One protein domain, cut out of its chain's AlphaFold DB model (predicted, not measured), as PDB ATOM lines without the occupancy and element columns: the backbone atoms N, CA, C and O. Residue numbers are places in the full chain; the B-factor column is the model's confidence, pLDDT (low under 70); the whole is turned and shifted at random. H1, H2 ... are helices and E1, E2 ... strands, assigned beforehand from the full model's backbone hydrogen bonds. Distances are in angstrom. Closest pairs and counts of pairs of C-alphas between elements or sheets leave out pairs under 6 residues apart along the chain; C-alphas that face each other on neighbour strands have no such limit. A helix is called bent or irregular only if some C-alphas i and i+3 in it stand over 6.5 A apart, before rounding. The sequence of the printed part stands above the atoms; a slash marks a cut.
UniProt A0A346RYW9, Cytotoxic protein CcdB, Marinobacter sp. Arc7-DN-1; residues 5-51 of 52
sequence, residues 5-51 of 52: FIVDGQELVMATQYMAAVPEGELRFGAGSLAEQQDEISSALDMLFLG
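This is residues 5 to 51 of the 52 residues of the protein "Cytotoxic protein CcdB" of Marinobacter sp. Arc7-DN-1 (UniProt A0A346RYW9). What shape do these coordinates make? A small strand hairpin, E1 and E2, and a single helix, H1, are joined by a wide open loop of chain, residues 14 to 34, whose middle is empty. Residues 20 to 30 of that loop stick out by themselves, with the helix reaching out the other way along the longest axis. What is it built of, along the printed part? The printed part has 47 residues with two named strands and one named helix, in the order E1, E2, H1; the two strands make one antiparallel sheet in the order E1 - E2, and the class is mixed, helices and strands, though under half of the residues, 22 of 47, are in named elements. How tightly is it drawn together? The whole is loose, with a radius of gyration of the C-alphas of 12.3 A, and the C-alphas span 32 by 26 by 16 A along their three main axes.

How does the printed part open? Strand E1, residues 5 to 7, and strand E2, residues 10 to 13, form a hairpin with a tight link of 2 residues. They are antiparallel neighbours, with an angle of 136 degrees between their N-to-C directions. Which backbone atoms show the pairing? N 5 and O 12 are 2.8 A apart and N 10 and O 7 are 2.9 A apart, both within hydrogen-bond range. Among the C-alphas that face each other are those of Ile 6 and Glu 11, 4.8 A apart, and those of Val 7 and Gln 10, 5.3 A apart. What comes after the strands? A long link of 21 residues runs from E2 to helix H1, residues 35 to 49. E1 and H1 are apart, with no C-alpha of the one within 8 A of the other. How well does the helix's backbone keep its pairs? In H1, 9 of the 11 O i to N i+4 pairs are within hydrogen-bond range.

Where do the strands lie? E1 begins with C-alpha 5 of Phe 5 at (227.865, 297.009, 287.690), and its 3 residues measure 6.2 A from first to last C-alpha. E2 has 4 residues, Gln 10 to Val 13, and measures 9.9 A; its C-alpha 13 is at (226.588, 303.246, 288.060). Where does the helix run? H1 has 15 residues, Ala 35 to Phe 49, and measures 20.8 A from first to last C-alpha. It ends with C-alpha 49 at (234.851, 308.971, 303.384). Is the helix even along its length? H1 is irregular: C-alphas 36 and 39 are 7.8 A apart, against about 5 A in a regular helix, and its line is a rough one.

How far does the domain reach? The two C-alphas farthest apart are those of Gly 25 and Gly 51, at 32.8 A, while the first and last printed C-alphas, of Phe 5 and Gly 51, are 21.4 A apart. What part has no named element? In the long link, residues 14 to 34, the C-alphas lie 5 to 18 A from the mean of the C-alphas. Residues 20 to 30 stand free, and the body without them has 36 residues, spanning 31 by 19 by 12 A. Is anything cut or uncertain? The printed part has no cut from residue 5 to residue 51, in a full chain of 52 residues. The mean pLDDT of the printed part of this predicted model is 95.4, and no printed residue is under 70.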
ATOM      1  N   PHE A   5     228.291 298.393 287.523       96.50
ATOM      2  CA  PHE A   5     227.865 297.009 287.690       96.50
ATOM      3  C   PHE A   5     226.882 296.598 286.602       96.50
ATOM      4  O   PHE A   5     226.113 297.418 286.104       96.50
ATOM      5  N   ILE A   6     226.869 295.303 286.283       95.44
ATOM      6  CA  ILE A   6     225.816 294.695 285.473       95.44
ATOM      7  C   ILE A   6     224.756 294.127 286.412       95.44
ATOM      8  O   ILE A   6     225.029 293.190 287.158       95.44
ATOM      9  N   VAL A   7     223.543 294.669 286.354       94.00
ATOM     10  CA  VAL A   7     222.375 294.156 287.085       94.00
ATOM     11  C   VAL A   7     221.276 293.900 286.066       94.00
ATOM     12  O   VAL A   7     220.971 294.777 285.264       94.00
ATOM     13  N   ASP A   8     220.737 292.679 286.032       92.44
ATOM     14  CA  ASP A   8     219.737 292.251 285.039       92.44
ATOM     15  C   ASP A   8     220.133 292.552 283.575       92.44
ATOM     16  O   ASP A   8     219.303 292.866 282.723       92.44
ATOM     17  N   GLY A   9     221.434 292.464 283.268       93.44
ATOM     18  CA  GLY A   9     221.976 292.735 281.931       93.44
ATOM     19  C   GLY A   9     222.096 294.220 281.574       93.44
ATOM     20  O   GLY A   9     222.415 294.537 280.429       93.44
ATOM     21  N   GLN A  10     221.858 295.128 282.524       96.06
ATOM     22  CA  GLN A  10     222.002 296.571 282.346       96.06
ATOM     23  C   GLN A  10     223.232 297.099 283.087       96.06
ATOM     24  O   GLN A  10     223.463 296.747 284.243       96.06
ATOM     25  N   GLU A  11     223.992 297.980 282.436       96.69
ATOM     26  CA  GLU A  11     225.057 298.746 283.086       96.69
ATOM     27  C   GLU A  11     224.460 299.843 283.968       96.69
ATOM     28  O   GLU A  11     223.765 300.743 283.491       96.69
ATOM     29  N   LEU A  12     224.751 299.773 285.263       96.81
ATOM     30  CA  LEU A  12     224.326 300.739 286.267       96.81
ATOM     31  C   LEU A  12     225.541 301.283 287.013       96.81
ATOM     32  O   LEU A  12     226.437 300.537 287.400       96.81
ATOM     33  N   VAL A  13     225.548 302.591 287.260       97.12
ATOM     34  CA  VAL A  13     226.588 303.246 288.060       97.12
ATOM     35  C   VAL A  13     226.149 303.278 289.518       97.12
ATOM     36  O   VAL A  13     225.071 303.789 289.831       97.12
ATOM     37  N   MET A  14     227.000 302.805 290.428       96.94
ATOM     38  CA  MET A  14     226.787 303.010 291.855       96.94
ATOM     39  C   MET A  14     227.106 304.459 292.206       96.94
ATOM     40  O   MET A  14     228.261 304.884 292.232       96.94
ATOM     41  N   ALA A  15     226.062 305.235 292.480       95.88
ATOM     42  CA  ALA A  15     226.202 306.628 292.863       95.88
ATOM     43  C   ALA A  15     226.468 306.750 294.374       95.88
ATOM     44  O   ALA A  15     225.607 307.188 295.136       95.88
ATOM     45  N   THR A  16     227.664 306.329 294.799       94.94
ATOM     46  CA  THR A  16     228.100 306.228 296.204       94.94
ATOM     47  C   THR A  16     227.817 307.504 297.002       94.94
ATOM     48  O   THR A  16     227.357 307.441 298.137       94.94
ATOM     49  N   GLN A  17     228.017 308.676 296.392       94.25
ATOM     50  CA  GLN A  17     227.794 309.980 297.021       94.25
ATOM     51  C   GLN A  17     226.322 310.301 297.341       94.25
ATOM     52  O   GLN A  17     226.054 311.247 298.076       94.25
ATOM     53  N   TYR A  18     225.371 309.547 296.780       95.31
ATOM     54  CA  TYR A  18     223.937 309.657 297.068       95.31
ATOM     55  C   TYR A  18     223.440 308.553 298.007       95.31
ATOM     56  O   TYR A  18     222.233 308.339 298.114       95.31
ATOM     57  N   MET A  19     224.343 307.838 298.684       95.50
ATOM     58  CA  MET A  19     223.962 306.847 299.684       95.50
ATOM     59  C   MET A  19     223.092 307.481 300.776       95.50
ATOM     60  O   MET A  19     223.435 308.513 301.352       95.50
ATOM     61  N   ALA A  20     221.975 306.827 301.077       97.44
ATOM     62  CA  ALA A  20     221.033 307.244 302.102       97.44
ATOM     63  C   ALA A  20     220.407 306.021 302.778       97.44
ATOM     64  O   ALA A  20     220.319 304.944 302.188       97.44
ATOM     65  N   ALA A  21     219.949 306.199 304.016       97.44
ATOM     66  CA  ALA A  21     219.088 305.220 304.666       97.44
ATOM     67  C   ALA A  21     217.676 305.294 304.065       97.44
ATOM     68  O   ALA A  21     217.151 306.391 303.863       97.44
ATOM     69  N   VAL A  22     217.059 304.137 303.821       96.00
ATOM     70  CA  VAL A  22     215.678 304.019 303.326       96.00
ATOM     71  C   VAL A  22     214.856 303.101 304.243       96.00
ATOM     72  O   VAL A  22     215.422 302.177 304.834       96.00
ATOM     73  N   PRO A  23     213.540 303.326 304.397       97.62
ATOM     74  CA  PRO A  23     212.653 302.394 305.086       97.62
ATOM     75  C   PRO A  23     212.612 301.027 304.397       97.62
ATOM     76  O   PRO A  23     212.578 300.942 303.171       97.62
ATOM     77  N   GLU A  24     212.506 299.952 305.178       95.94
ATOM     78  CA  GLU A  24     212.430 298.582 304.647       95.94
ATOM     79  C   GLU A  24     211.267 298.399 303.656       95.94
ATOM     80  O   GLU A  24     211.429 297.753 302.628       95.94
ATOM     81  N   GLY A  25     210.120 299.043 303.906       96.75
ATOM     82  CA  GLY A  25     208.949 298.975 303.023       96.75
ATOM     83  C   GLY A  25     209.136 299.598 301.632       96.75
ATOM     84  O   GLY A  25     208.296 299.379 300.761       96.75
ATOM     85  N   GLU A  26     210.210 300.362 301.399       96.12
ATOM     86  CA  GLU A  26     210.564 300.857 300.061       96.12
ATOM     87  C   GLU A  26     211.322 299.810 299.228       96.12
ATOM     88  O   GLU A  26     211.299 299.868 297.993       96.12
ATOM     89  N   LEU A  27     211.950 298.819 299.875       95.06
ATOM     90  CA  LEU A  27     212.646 297.718 299.210       95.06
ATOM     91  C   LEU A  27     211.620 296.694 298.703       95.06
ATOM     92  O   LEU A  27     210.963 296.003 299.477       95.06
ATOM     93  N   ARG A  28     211.460 296.601 297.379       93.62
ATOM     94  CA  ARG A  28     210.390 295.795 296.759       93.62
ATOM     95  C   ARG A  28     210.768 294.330 296.555       93.62
ATOM     96  O   ARG A  28     210.013 293.441 296.926       93.62
ATOM     97  N   PHE A  29     211.897 294.085 295.899       92.38
ATOM     98  CA  PHE A  29     212.395 292.747 295.587       92.38
ATOM     99  C   PHE A  29     213.920 292.778 295.445       92.38
ATOM    100  O   PHE A  29     214.495 293.820 295.131       92.38
ATOM    101  N   GLY A  30     214.573 291.638 295.675       92.06
ATOM    102  CA  GLY A  30     216.008 291.482 295.444       92.06
ATOM    103  C   GLY A  30     216.295 291.183 293.974       92.06
ATOM    104  O   GLY A  30     215.846 290.158 293.470       92.06
ATOM    105  N   ALA A  31     217.041 292.062 293.303       91.00
ATOM    106  CA  ALA A  31     217.427 291.897 291.895       91.00
ATOM    107  C   ALA A  31     218.628 290.949 291.691       91.00
ATOM    108  O   ALA A  31     218.907 290.518 290.580       91.00
ATOM    109  N   GLY A  32     219.360 290.604 292.753       92.44
ATOM    110  CA  GLY A  32     220.548 289.759 292.667       92.44
ATOM    111  C   GLY A  32     221.522 290.025 293.808       92.44
ATOM    112  O   GLY A  32     221.141 290.578 294.841       92.44
ATOM    113  N   SER A  33     222.779 289.628 293.613       94.88
ATOM    114  CA  SER A  33     223.861 289.828 294.577       94.88
ATOM    115  C   SER A  33     225.069 290.466 293.899       94.88
ATOM    116  O   SER A  33     225.485 290.011 292.837       94.88
ATOM    117  N   LEU A  34     225.641 291.481 294.549       96.19
ATOM    118  CA  LEU A  34     226.929 292.090 294.195       96.19
ATOM    119  C   LEU A  34     228.039 291.681 295.181       96.19
ATOM    120  O   LEU A  34     229.014 292.403 295.372       96.19
ATOM    121  N   ALA A  35     227.872 290.550 295.876       97.12
ATOM    122  CA  ALA A  35     228.811 290.118 296.913       97.12
ATOM    123  C   ALA A  35     230.232 289.874 296.371       97.12
ATOM    124  O   ALA A  35     231.200 290.131 297.077       97.12
ATOM    125  N   GLU A  36     230.370 289.425 295.121       96.69
ATOM    126  CA  GLU A  36     231.681 289.219 294.484       96.69
ATOM    127  C   GLU A  36     232.408 290.542 294.183       96.69
ATOM    128  O   GLU A  36     233.627 290.561 294.058       96.69
ATOM    129  N   GLN A  37     231.677 291.657 294.116       96.62
ATOM    130  CA  GLN A  37     232.200 293.005 293.892       96.62
ATOM    131  C   GLN A  37     232.417 293.777 295.206       96.62
ATOM    132  O   GLN A  37     232.564 295.001 295.192       96.62
ATOM    133  N   GLN A  38     232.445 293.084 296.353       96.81
ATOM    134  CA  GLN A  38     232.630 293.694 297.676       96.81
ATOM    135  C   GLN A  38     233.851 294.623 297.738       96.81
ATOM    136  O   GLN A  38     233.764 295.700 298.334       96.81
ATOM    137  N   ASP A  39     234.967 294.223 297.127       97.00
ATOM    138  CA  ASP A  39     236.202 295.012 297.119       97.00
ATOM    139  C   ASP A  39     235.999 296.360 296.410       97.00
ATOM    140  O   ASP A  39     236.417 297.405 296.909       97.00
ATOM    141  N   GLU A  40     235.287 296.361 295.280       96.62
ATOM    142  CA  GLU A  40     235.011 297.567 294.495       96.62
ATOM    143  C   GLU A  40     234.027 298.500 295.219       96.62
ATOM    144  O   GLU A  40     234.213 299.720 295.242       96.62
ATOM    145  N   ILE A  41     233.018 297.925 295.883       96.88
ATOM    146  CA  ILE A  41     232.080 298.667 296.735       96.88
ATOM    147  C   ILE A  41     232.823 299.315 297.910       96.88
ATOM    148  O   ILE A  41     232.630 300.501 298.177       96.88
ATOM    149  N   SER A  42     233.688 298.560 298.593       96.44
ATOM    150  CA  SER A  42     234.437 299.047 299.759       96.44
ATOM    151  C   SER A  42     235.399 300.167 299.368       96.44
ATOM    152  O   SER A  42     235.378 301.226 299.985       96.44
ATOM    153  N   SER A  43     236.139 300.004 298.266       96.31
ATOM    154  CA  SER A  43     237.031 301.048 297.746       96.31
ATOM    155  C   SER A  43     236.283 302.337 297.381       96.31
ATOM    156  O   SER A  43     236.772 303.440 297.625       96.31
ATOM    157  N   ALA A  44     235.069 302.242 296.831       96.50
ATOM    158  CA  ALA A  44     234.266 303.427 296.542       96.50
ATOM    159  C   ALA A  44     233.828 304.172 297.817       96.50
ATOM    160  O   ALA A  44     233.758 305.404 297.806       96.50
ATOM    161  N   LEU A  45     233.557 303.443 298.904       96.25
ATOM    162  CA  LEU A  45     233.234 304.022 300.210       96.25
ATOM    163  C   LEU A  45     234.460 304.643 300.873       96.25
ATOM    164  O   LEU A  45     234.363 305.765 301.367       96.25
ATOM    165  N   ASP A  46     235.605 303.969 300.822       96.19
ATOM    166  CA  ASP A  46     236.874 304.512 301.307       96.19
ATOM    167  C   ASP A  46     237.218 305.809 300.570       96.19
ATOM    168  O   ASP A  46     237.515 306.820 301.202       96.19
ATOM    169  N   MET A  47     237.030 305.862 299.249       94.69
ATOM    170  CA  MET A  47     237.193 307.106 298.497       94.69
ATOM    171  C   MET A  47     236.204 308.195 298.948       94.69
ATOM    172  O   MET A  47     236.575 309.365 299.019       94.69
ATOM    173  N   LEU A  48     234.943 307.852 299.234       94.50
ATOM    174  CA  LEU A  48     233.934 308.832 299.653       94.50
ATOM    175  C   LEU A  48     234.231 309.412 301.043       94.50
ATOM    176  O   LEU A  48     234.040 310.610 301.254       94.50
ATOM    177  N   PHE A  49     234.671 308.577 301.986       94.31
ATOM    178  CA  PHE A  49     234.851 308.971 303.384       94.31
ATOM    179  C   PHE A  49     236.282 309.380 303.736       94.31
ATOM    180  O   PHE A  49     236.475 310.249 304.586       94.31
ATOM    181  N   LEU A  50     237.276 308.752 303.111       95.44
ATOM    182  CA  LEU A  50     238.695 308.880 303.443       95.44
ATOM    183  C   LEU A  50     239.513 309.520 302.308       95.44
ATOM    184  O   LEU A  50     240.543 310.137 302.579       95.44
ATOM    185  N   GLY A  51     239.030 309.442 301.062       91.19
ATOM    186  CA  GLY A  51     239.579 310.173 299.915       91.19
ATOM    187  C   GLY A  51     240.720 309.487 299.156       91.19
ATOM    188  O   GLY A  51     241.441 310.191 298.445       91.19
TER     189      GLY A  51